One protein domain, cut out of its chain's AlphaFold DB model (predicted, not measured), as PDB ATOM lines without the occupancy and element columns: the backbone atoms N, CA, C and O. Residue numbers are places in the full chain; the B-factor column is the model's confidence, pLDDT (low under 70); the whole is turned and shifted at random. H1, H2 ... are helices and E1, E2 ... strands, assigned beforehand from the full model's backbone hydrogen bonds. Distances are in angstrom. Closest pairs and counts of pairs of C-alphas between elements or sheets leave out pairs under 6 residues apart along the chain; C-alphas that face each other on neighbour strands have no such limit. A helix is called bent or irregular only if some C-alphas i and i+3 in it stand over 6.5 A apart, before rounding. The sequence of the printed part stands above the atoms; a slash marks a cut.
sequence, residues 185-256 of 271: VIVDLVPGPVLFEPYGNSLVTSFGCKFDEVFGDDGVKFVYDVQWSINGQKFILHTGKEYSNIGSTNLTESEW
ATOM      1  N   VAL A 185     -17.327  10.765  -8.861       66.75
ATOM      2  CA  VAL A 185     -17.141   9.989  -7.636       66.75
ATOM      3  C   VAL A 185     -15.978  10.615  -6.884       66.75
ATOM      4  O   VAL A 185     -14.839  10.566  -7.346       66.75
ATOM      5  N   ILE A 186     -16.269  11.203  -5.730       72.56
ATOM      6  CA  ILE A 186     -15.252  11.817  -4.874       72.56
ATOM      7  C   ILE A 186     -14.885  10.837  -3.773       72.56
ATOM      8  O   ILE A 186     -15.746  10.147  -3.234       72.56
ATOM      9  N   VAL A 187     -13.596  10.777  -3.452       75.06
ATOM     10  CA  VAL A 187     -13.076   9.997  -2.332       75.06
ATOM     11  C   VAL A 187     -12.738  10.967  -1.211       75.06
ATOM     12  O   VAL A 187     -11.768  11.715  -1.320       75.06
ATOM     13  N   ASP A 188     -13.528  10.935  -0.143       72.00
ATOM     14  CA  ASP A 188     -13.334  11.772   1.035       72.00
ATOM     15  C   ASP A 188     -12.914  10.927   2.242       72.00
ATOM     16  O   ASP A 188     -13.350   9.785   2.418       72.00
ATOM     17  N   LEU A 189     -12.074  11.508   3.098       71.25
ATOM     18  CA  LEU A 189     -11.724  10.949   4.401       71.25
ATOM     19  C   LEU A 189     -12.657  11.540   5.460       71.25
ATOM     20  O   LEU A 189     -12.548  12.720   5.798       71.25
ATOM     21  N   VAL A 190     -13.571  10.729   5.989       72.75
ATOM     22  CA  VAL A 190     -14.539  11.150   7.015       72.75
ATOM     23  C   VAL A 190     -14.166  10.582   8.390       72.75
ATOM     24  O   VAL A 190     -13.526   9.532   8.457       72.75
ATOM     25  N   PRO A 191     -14.534  11.240   9.506       72.12
ATOM     26  CA  PRO A 191     -14.301  10.694  10.840       72.12
ATOM     27  C   PRO A 191     -14.992   9.335  11.013       72.12
ATOM     28  O   PRO A 191     -16.202   9.215  10.824       72.12
ATOM     29  N   GLY A 192     -14.219   8.314  11.367       62.31
ATOM     30  CA  GLY A 192     -14.682   6.957  11.628       62.31
ATOM     31  C   GLY A 192     -14.634   6.590  13.113       62.31
ATOM     32  O   GLY A 192     -14.142   7.363  13.941       62.31
ATOM     33  N   PRO A 193     -15.142   5.401  13.478       58.12
ATOM     34  CA  PRO A 193     -15.096   4.920  14.853       58.12
ATOM     35  C   PRO A 193     -13.642   4.776  15.328       58.12
ATOM     36  O   PRO A 193     -12.824   4.123  14.682       58.12
ATOM     37  N   VAL A 194     -13.321   5.400  16.463       58.78
ATOM     38  CA  VAL A 194     -11.987   5.340  17.076       58.78
ATOM     39  C   VAL A 194     -11.806   3.956  17.685       58.78
ATOM     40  O   VAL A 194     -12.454   3.622  18.674       58.78
ATOM     41  N   LEU A 195     -10.958   3.128  17.076       56.59
ATOM     42  CA  LEU A 195     -10.757   1.758  17.550       56.59
ATOM     43  C   LEU A 195      -9.784   1.682  18.739       56.59
ATOM     44  O   LEU A 195      -9.925   0.765  19.541       56.59
ATOM     45  N   PHE A 196      -8.865   2.646  18.906       53.66
ATOM     46  CA  PHE A 196      -7.926   2.707  20.037       53.66
ATOM     47  C   PHE A 196      -7.421   4.145  20.286       53.66
ATOM     48  O   PHE A 196      -6.867   4.766  19.383       53.66
ATOM     49  N   GLU A 197      -7.553   4.668  21.508       47.22
ATOM     50  CA  GLU A 197      -6.785   5.841  21.975       47.22
ATOM     51  C   GLU A 197      -5.414   5.377  22.520       47.22
ATOM     52  O   GLU A 197      -5.364   4.312  23.145       47.22
ATOM     53  N   PRO A 198      -4.291   6.106  22.276       57.53
ATOM     54  CA  PRO A 198      -4.204   7.561  22.451       57.53
ATOM     55  C   PRO A 198      -3.691   8.386  21.248       57.53
ATOM     56  O   PRO A 198      -3.235   9.509  21.453       57.53
ATOM     57  N   TYR A 199      -3.756   7.902  20.000       52.88
ATOM     58  CA  TYR A 199      -3.280   8.686  18.845       52.88
ATOM     59  C   TYR A 199      -4.296   8.783  17.698       52.88
ATOM     60  O   TYR A 199      -4.401   7.882  16.874       52.88
ATOM     61  N   GLY A 200      -4.930   9.955  17.596       57.59
ATOM     62  CA  GLY A 200      -5.456  10.513  16.346       57.59
ATOM     63  C   GLY A 200      -6.884  10.126  15.956       57.59
ATOM     64  O   GLY A 200      -7.354   9.019  16.195       57.59
ATOM     65  N   ASN A 201      -7.564  11.073  15.303       58.44
ATOM     66  CA  ASN A 201      -8.857  10.861  14.655       58.44
ATOM     67  C   ASN A 201      -8.721   9.728  13.623       58.44
ATOM     68  O   ASN A 201      -7.956   9.866  12.667       58.44
ATOM     69  N   SER A 202      -9.451   8.622  13.795       64.56
ATOM     70  CA  SER A 202      -9.514   7.572  12.774       64.56
ATOM     71  C   SER A 202     -10.296   8.114  11.582       64.56
ATOM     72  O   SER A 202     -11.459   8.485  11.731       64.56
ATOM     73  N   LEU A 203      -9.664   8.201  10.417       68.62
ATOM     74  CA  LEU A 203     -10.324   8.598   9.175       68.62
ATOM     75  C   LEU A 203     -10.669   7.343   8.372       68.62
ATOM     76  O   LEU A 203      -9.838   6.445   8.255       68.62
ATOM     77  N   VAL A 204     -11.883   7.291   7.832       72.75
ATOM     78  CA  VAL A 204     -12.369   6.208   6.967       72.75
ATOM     79  C   VAL A 204     -12.732   6.752   5.589       72.75
ATOM     80  O   VAL A 204     -13.109   7.916   5.441       72.75
ATOM     81  N   THR A 205     -12.607   5.905   4.575       75.12
ATOM     82  CA  THR A 205     -12.863   6.240   3.173       75.12
ATOM     83  C   THR A 205     -14.360   6.264   2.868       75.12
ATOM     84  O   THR A 205     -15.075   5.284   3.079       75.12
ATOM     85  N   SER A 206     -14.841   7.366   2.307       80.88
ATOM     86  CA  SER A 206     -16.217   7.514   1.834       80.88
ATOM     87  C   SER A 206     -16.222   7.879   0.355       80.88
ATOM     88  O   SER A 206     -15.510   8.793  -0.057       80.88
ATOM     89  N   PHE A 207     -17.057   7.206  -0.438       82.06
ATOM     90  CA  PHE A 207     -17.298   7.584  -1.829       82.06
ATOM     91  C   PHE A 207     -18.556   8.444  -1.913       82.06
ATOM     92  O   PHE A 207     -19.658   7.982  -1.618       82.06
ATOM     93  N   GLY A 208     -18.384   9.705  -2.293       81.38
ATOM     94  CA  GLY A 208     -19.473  10.646  -2.516       81.38
ATOM     95  C   GLY A 208     -19.879  10.724  -3.982       81.38
ATOM     96  O   GLY A 208     -19.050  10.557  -4.875       81.38
ATOM     97  N   CYS A 209     -21.159  10.999  -4.220       76.44
ATOM     98  CA  CYS A 209     -21.675  11.361  -5.536       76.44
ATOM     99  C   CYS A 209     -21.818  12.884  -5.594       76.44
ATOM    100  O   CYS A 209     -22.623  13.450  -4.851       76.44
ATOM    101  N   LYS A 210     -21.035  13.553  -6.449       78.31
ATOM    102  CA  LYS A 210     -21.136  15.000  -6.663       78.31
ATOM    103  C   LYS A 210     -21.524  15.297  -8.103       78.31
ATOM    104  O   LYS A 210     -20.947  14.755  -9.043       78.31
ATOM    105  N   PHE A 211     -22.494  16.183  -8.252       77.94
ATOM    106  CA  PHE A 211     -22.959  16.698  -9.529       77.94
ATOM    107  C   PHE A 211     -23.601  18.069  -9.317       77.94
ATOM    108  O   PHE A 211     -23.922  18.417  -8.183       77.94
ATOM    109  N   ASP A 212     -23.781  18.843 -10.384       77.56
ATOM    110  CA  ASP A 212     -24.444  20.145 -10.302       77.56
ATOM    111  C   ASP A 212     -25.960  19.981 -10.134       77.56
ATOM    112  O   ASP A 212     -26.589  19.217 -10.872       77.56
ATOM    113  N   GLU A 213     -26.558  20.711  -9.183       78.25
ATOM    114  CA  GLU A 213     -28.013  20.715  -9.002       78.25
ATOM    115  C   GLU A 213     -28.696  21.164 -10.292       78.25
ATOM    116  O   GLU A 213     -28.413  22.236 -10.837       78.25
ATOM    117  N   VAL A 214     -29.618  20.338 -10.777       69.94
ATOM    118  CA  VAL A 214     -30.406  20.650 -11.964       69.94
ATOM    119  C   VAL A 214     -31.734  21.250 -11.515       69.94
ATOM    120  O   VAL A 214     -32.353  20.785 -10.558       69.94
ATOM    121  N   PHE A 215     -32.188  22.272 -12.236       67.31
ATOM    122  CA  PHE A 215     -33.482  22.914 -12.018       67.31
ATOM    123  C   PHE A 215     -34.391  22.714 -13.235       67.31
ATOM    124  O   PHE A 215     -33.935  22.746 -14.391       67.31
ATOM    125  N   GLY A 216     -35.681  22.500 -12.964       60.00
ATOM    126  CA  GLY A 216     -36.732  22.534 -13.976       60.00
ATOM    127  C   GLY A 216     -36.838  23.910 -14.623       60.00
ATOM    128  O   GLY A 216     -36.415  24.914 -14.050       60.00
ATOM    129  N   ASP A 217     -37.397  23.962 -15.832       56.91
ATOM    130  CA  ASP A 217     -37.579  25.223 -16.566       56.91
ATOM    131  C   ASP A 217     -38.570  26.176 -15.858       56.91
ATOM    132  O   ASP A 217     -38.555  27.381 -16.086       56.91
ATOM    133  N   ASP A 218     -39.379  25.644 -14.940       64.94
ATOM    134  CA  ASP A 218     -40.290  26.339 -14.023       64.94
ATOM    135  C   ASP A 218     -39.686  26.594 -12.623       64.94
ATOM    136  O   ASP A 218     -40.378  27.055 -11.715       64.94
ATOM    137  N   GLY A 219     -38.396  26.299 -12.424       62.78
ATOM    138  CA  GLY A 219     -37.718  26.421 -11.131       62.78
ATOM    139  C   GLY A 219     -38.056  25.309 -10.133       62.78
ATOM    140  O   GLY A 219     -37.664  25.397  -8.967       62.78
ATOM    141  N   VAL A 220     -38.761  24.255 -10.561       58.97
ATOM    142  CA  VAL A 220     -39.028  23.083  -9.720       58.97
ATOM    143  C   VAL A 220     -37.719  22.360  -9.403       58.97
ATOM    144  O   VAL A 220     -36.878  22.128 -10.276       58.97
ATOM    145  N   LYS A 221     -37.553  22.002  -8.126       67.94
ATOM    146  CA  LYS A 221     -36.428  21.193  -7.647       67.94
ATOM    147  C   LYS A 221     -36.669  19.721  -7.945       67.94
ATOM    148  O   LYS A 221     -37.780  19.224  -7.756       67.94
ATOM    149  N   PHE A 222     -35.617  19.018  -8.345       68.56
ATOM    150  CA  PHE A 222     -35.669  17.572  -8.524       68.56
ATOM    151  C   PHE A 222     -35.301  16.820  -7.246       68.56
ATOM    152  O   PHE A 222     -34.571  17.311  -6.383       68.56
ATOM    153  N   VAL A 223     -35.800  15.590  -7.173       76.69
ATOM    154  CA  VAL A 223     -35.294  14.551  -6.278       76.69
ATOM    155  C   VAL A 223     -34.557  13.509  -7.111       76.69
ATOM    156  O   VAL A 223     -34.891  13.289  -8.276       76.69
ATOM    157  N   TYR A 224     -33.549  12.884  -6.517       77.19
ATOM    158  CA  TYR A 224     -32.588  12.048  -7.219       77.19
ATOM    159  C   TYR A 224     -32.566  10.639  -6.637       77.19
ATOM    160  O   TYR A 224     -32.571  10.453  -5.416       77.19
ATOM    161  N   ASP A 225     -32.471   9.658  -7.528       79.19
ATOM    162  CA  ASP A 225     -32.153   8.284  -7.168       79.19
ATOM    163  C   ASP A 225     -30.648   8.063  -7.348       79.19
ATOM    164  O   ASP A 225     -30.103   8.268  -8.434       79.19
ATOM    165  N   VAL A 226     -29.963   7.638  -6.288       81.81
ATOM    166  CA  VAL A 226     -28.523   7.355  -6.306       81.81
ATOM    167  C   VAL A 226     -28.325   5.845  -6.261       81.81
ATOM    168  O   VAL A 226     -28.574   5.199  -5.241       81.81
ATOM    169  N   GLN A 227     -27.891   5.278  -7.390       85.25
ATOM    170  CA  GLN A 227     -27.587   3.857  -7.540       85.25
ATOM    171  C   GLN A 227     -26.074   3.647  -7.582       85.25
ATOM    172  O   GLN A 227     -25.418   3.981  -8.569       85.25
ATOM    173  N   TRP A 228     -25.533   2.985  -6.565       83.19
ATOM    174  CA  TRP A 228     -24.151   2.523  -6.594       83.19
ATOM    175  C   TRP A 228     -24.042   1.188  -7.331       83.19
ATOM    176  O   TRP A 228     -24.899   0.300  -7.201       83.19
ATOM    177  N   SER A 229     -22.974   1.045  -8.115       79.44
ATOM    178  CA  SER A 229     -22.630  -0.191  -8.813       79.44
ATOM    179  C   SER A 229     -21.134  -0.481  -8.709       79.44
ATOM    180  O   SER A 229     -20.319   0.437  -8.712       79.44
ATOM    181  N   ILE A 230     -20.773  -1.761  -8.607       75.50
ATOM    182  CA  ILE A 230     -19.383  -2.238  -8.635       75.50
ATOM    183  C   ILE A 230     -19.286  -3.247  -9.780       75.50
ATOM    184  O   ILE A 230     -20.075  -4.188  -9.844       75.50
ATOM    185  N   ASN A 231     -18.341  -3.047 -10.705       70.44
ATOM    186  CA  ASN A 231     -18.171  -3.882 -11.907       70.44
ATOM    187  C   ASN A 231     -19.460  -4.033 -12.749       70.44
ATOM    188  O   ASN A 231     -19.720  -5.095 -13.310       70.44
ATOM    189  N   GLY A 232     -20.301  -2.992 -12.801       67.75
ATOM    190  CA  GLY A 232     -21.571  -3.000 -13.539       67.75
ATOM    191  C   GLY A 232     -22.742  -3.686 -12.824       67.75
ATOM    192  O   GLY A 232     -23.875  -3.597 -13.295       67.75
ATOM    193  N   GLN A 233     -22.517  -4.316 -11.667       73.38
ATOM    194  CA  GLN A 233     -23.585  -4.891 -10.852       73.38
ATOM    195  C   GLN A 233     -24.123  -3.850  -9.859       73.38
ATOM    196  O   GLN A 233     -23.378  -3.301  -9.045       73.38
ATOM    197  N   LYS A 234     -25.429  -3.581  -9.933       79.56
ATOM    198  CA  LYS A 234     -26.166  -2.697  -9.014       79.56
ATOM    199  C   LYS A 234     -26.271  -3.344  -7.628       79.56
ATOM    200  O   LYS A 234     -26.589  -4.529  -7.558       79.56
ATOM    201  N   PHE A 235     -26.034  -2.591  -6.548       80.62
ATOM    202  CA  PHE A 235     -26.092  -3.156  -5.187       80.62
ATOM    203  C   PHE A 235     -26.766  -2.269  -4.124       80.62
ATOM    204  O   PHE A 235     -27.461  -2.818  -3.275       80.62
ATOM    205  N   ILE A 236     -26.649  -0.934  -4.174       81.88
ATOM    206  CA  ILE A 236     -27.376  -0.018  -3.266       81.88
ATOM    207  C   ILE A 236     -28.136   1.029  -4.073       81.88
ATOM    208  O   ILE A 236     -27.550   1.683  -4.935       81.88
ATOM    209  N   LEU A 237     -29.425   1.184  -3.768       83.00
ATOM    210  CA  LEU A 237     -30.304   2.197  -4.341       83.00
ATOM    211  C   LEU A 237     -30.864   3.076  -3.220       83.00
ATOM    212  O   LEU A 237     -31.588   2.591  -2.351       83.00
ATOM    213  N   HIS A 238     -30.562   4.370  -3.265       81.06
ATOM    214  CA  HIS A 238     -31.232   5.380  -2.452       81.06
ATOM    215  C   HIS A 238     -32.220   6.135  -3.332       81.06
ATOM    216  O   HIS A 238     -31.800   6.744  -4.309       81.06
ATOM    217  N   THR A 239     -33.506   6.112  -2.988       78.50
ATOM    218  CA  THR A 239     -34.550   6.742  -3.805       78.50
ATOM    219  C   THR A 239     -34.983   8.101  -3.260       78.50
ATOM    220  O   THR A 239     -35.035   8.287  -2.041       78.50
ATOM    221  N   GLY A 240     -35.362   9.022  -4.148       76.00
ATOM    222  CA  GLY A 240     -36.091  10.249  -3.811       76.00
ATOM    223  C   GLY A 240     -35.329  11.226  -2.912       76.00
ATOM    224  O   GLY A 240     -35.914  11.820  -2.008       76.00
ATOM    225  N   LYS A 241     -34.018  11.378  -3.111       83.06
ATOM    226  CA  LYS A 241     -33.173  12.257  -2.294       83.06
ATOM    227  C   LYS A 241     -33.177  13.683  -2.825       83.06
ATOM    228  O   LYS A 241     -32.914  13.908  -3.998       83.06
ATOM    229  N   GLU A 242     -33.433  14.655  -1.957       82.69
ATOM    230  CA  GLU A 242     -33.218  16.068  -2.285       82.69
ATOM    231  C   GLU A 242     -31.727  16.359  -2.498       82.69
ATOM    232  O   GLU A 242     -30.884  15.746  -1.837       82.69
ATOM    233  N   TYR A 243     -31.404  17.336  -3.355       81.75
ATOM    234  CA  TYR A 243     -30.017  17.732  -3.635       81.75
ATOM    235  C   TYR A 243     -29.223  18.078  -2.359       81.75
ATOM    236  O   TYR A 243     -28.100  17.616  -2.160       81.75
ATOM    237  N   SER A 244     -29.851  18.812  -1.437       84.06
ATOM    238  CA  SER A 244     -29.309  19.169  -0.114       84.06
ATOM    239  C   SER A 244     -28.898  17.958   0.735       84.06
ATOM    240  O   SER A 244     -28.033  18.075   1.599       84.06
ATOM    241  N   ASN A 245     -29.499  16.795   0.478       85.69
ATOM    242  CA  ASN A 245     -29.335  15.567   1.246       85.69
ATOM    243  C   ASN A 245     -28.568  14.475   0.482       85.69
ATOM    244  O   ASN A 245     -28.485  13.343   0.967       85.69
ATOM    245  N   ILE A 246     -27.980  14.781  -0.681       83.56
ATOM    246  CA  ILE A 246     -27.233  13.801  -1.493       83.56
ATOM    247  C   ILE A 246     -26.056  13.202  -0.723       83.56
ATOM    248  O   ILE A 246     -25.815  12.004  -0.837       83.56
ATOM    249  N   GLY A 247     -25.403  13.966   0.158       83.88
ATOM    250  CA  GLY A 247     -24.324  13.446   1.009       83.88
ATOM    251  C   GLY A 247     -24.738  12.275   1.918       83.88
ATOM    252  O   GLY A 247     -23.892  11.485   2.324       83.88
ATOM    253  N   SER A 248     -26.039  12.100   2.193       85.25
ATOM    254  CA  SER A 248     -26.557  10.933   2.933       85.25
ATOM    255  C   SER A 248     -26.533   9.623   2.137       85.25
ATOM    256  O   SER A 248     -26.845   8.572   2.686       85.25
ATOM    257  N   THR A 249     -26.205   9.686   0.844       85.38
ATOM    258  CA  THR A 249     -26.107   8.528  -0.061       85.38
ATOM    259  C   THR A 249     -24.672   8.069  -0.282       85.38
ATOM    260  O   THR A 249     -24.434   7.189  -1.106       85.38
ATOM    261  N   ASN A 250     -23.710   8.681   0.409       87.50
ATOM    262  CA  ASN A 250     -22.307   8.331   0.277       87.50
ATOM    263  C   ASN A 250     -22.069   6.875   0.681       87.50
ATOM    264  O   ASN A 250     -22.541   6.429   1.725       87.50
ATOM    265  N   LEU A 251     -21.285   6.166  -0.125       83.44
ATOM    266  CA  LEU A 251     -20.913   4.789   0.147       83.44
ATOM    267  C   LEU A 251     -19.761   4.752   1.157       83.44
ATOM    268  O   LEU A 251     -18.644   5.192   0.875       83.44
ATOM    269  N   THR A 252     -20.026   4.184   2.325       83.56
ATOM    270  CA  THR A 252     -19.084   4.076   3.445       83.56
ATOM    271  C   THR A 252     -18.348   2.738   3.452       83.56
ATOM    272  O   THR A 252     -18.846   1.734   2.942       83.56
ATOM    273  N   GLU A 253     -17.183   2.671   4.106       75.00
ATOM    274  CA  GLU A 253     -16.414   1.422   4.272       75.00
ATOM    275  C   GLU A 253     -17.252   0.238   4.786       75.00
ATOM    276  O   GLU A 253     -17.080  -0.887   4.320       75.00
ATOM    277  N   SER A 254     -18.212   0.483   5.683       76.19
ATOM    278  CA  SER A 254     -19.079  -0.558   6.258       76.19
ATOM    279  C   SER A 254     -20.007  -1.249   5.243       76.19
ATOM    280  O   SER A 254     -20.486  -2.372   5.461       76.19
ATOM    281  N   GLU A 255     -20.273  -0.584   4.122       77.31
ATOM    282  CA  GLU A 255     -21.204  -1.040   3.096       77.31
ATOM    283  C   GLU A 255     -20.512  -1.883   2.026       77.31
ATOM    284  O   GLU A 255     -21.149  -2.774   1.466       77.31
ATOM    285  N   TRP A 256     -19.209  -1.683   1.790       72.31
ATOM    286  CA  TRP A 256     -18.482  -2.383   0.724       72.31
ATOM    287  C   TRP A 256     -17.298  -3.240   1.195       72.31
ATOM    288  O   TRP A 256     -17.061  -4.299   0.601       72.31
TER     289      TRP A 256
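What this domain is: This is residues 185 to 256 of the 271 residues of an uncharacterized protein of Mytilus galloprovincialis (UniProt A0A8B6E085). Two separate strand hairpins, E1 with E2 and E3 with E4, make a loose, elongated frame, with the small helix H1 between E2 and the E3 E4 hairpin. Loop residues 195 to 200 and 215 to 220 stick out at opposite ends of the longest axis, and the short H2 sits near E2. The printed part has 72 residues, in the order E1, E2, E3, E4, H1, H2; each two-stranded sheet is antiparallel and the class is mixed, helices and strands. The whole is loose, with a radius of gyration of the C-alphas of 15.5 A and spans of 55 by 28 by 16 A.

How they stand to each other: E1, residues 185 to 191, and E2, residues 203 to 210, form an antiparallel hairpin, with N 188 and O 206 2.9 A apart, within hydrogen-bond range. E3, residues 223 to 230, and E4, residues 233 to 242, form another, with N 226 and O 238 at 2.8 A. E1 is apart from E3 and E4. The closest C-alphas of E2 and H1, residues 243 to 249, are those of Gly 208 and Gly 247, 6.6 A apart; those of E3 and H1 are Val 223 and Tyr 243, 6.7 A. Thr 205 and Glu 253 are the closest C-alphas of E2 and H2, residues 253 to 256, at 6.1 A. H1 has 0 of 3 O i to N i+4 pairs within range but 3 of 4 O i to N i+3 pairs; H2 is too short for an i+4 pair.

Where its parts are: E1 begins at C-alpha 185 (-17.141, 9.989, -7.636) and is 18.7 A long; E2 is 20.2 A and E3 23.3 A. E4, 24.6 A, bends by 53 degrees at residue 236. H1 is irregular, C-alphas 244 and 247 being 7.7 A apart. H2 ends at C-alpha 256 (-18.482, -2.383, 0.724).

The domain as a whole: The C-alphas farthest apart, Pro 198 and Asp 218, are 54.6 A apart. The printed part has no cut. The links E1 to E2 and E2 to E3 are long. Mean pLDDT of the printed part is 73.3; residues 185, 192 to 203, 214 to 222 and 232 are under 70.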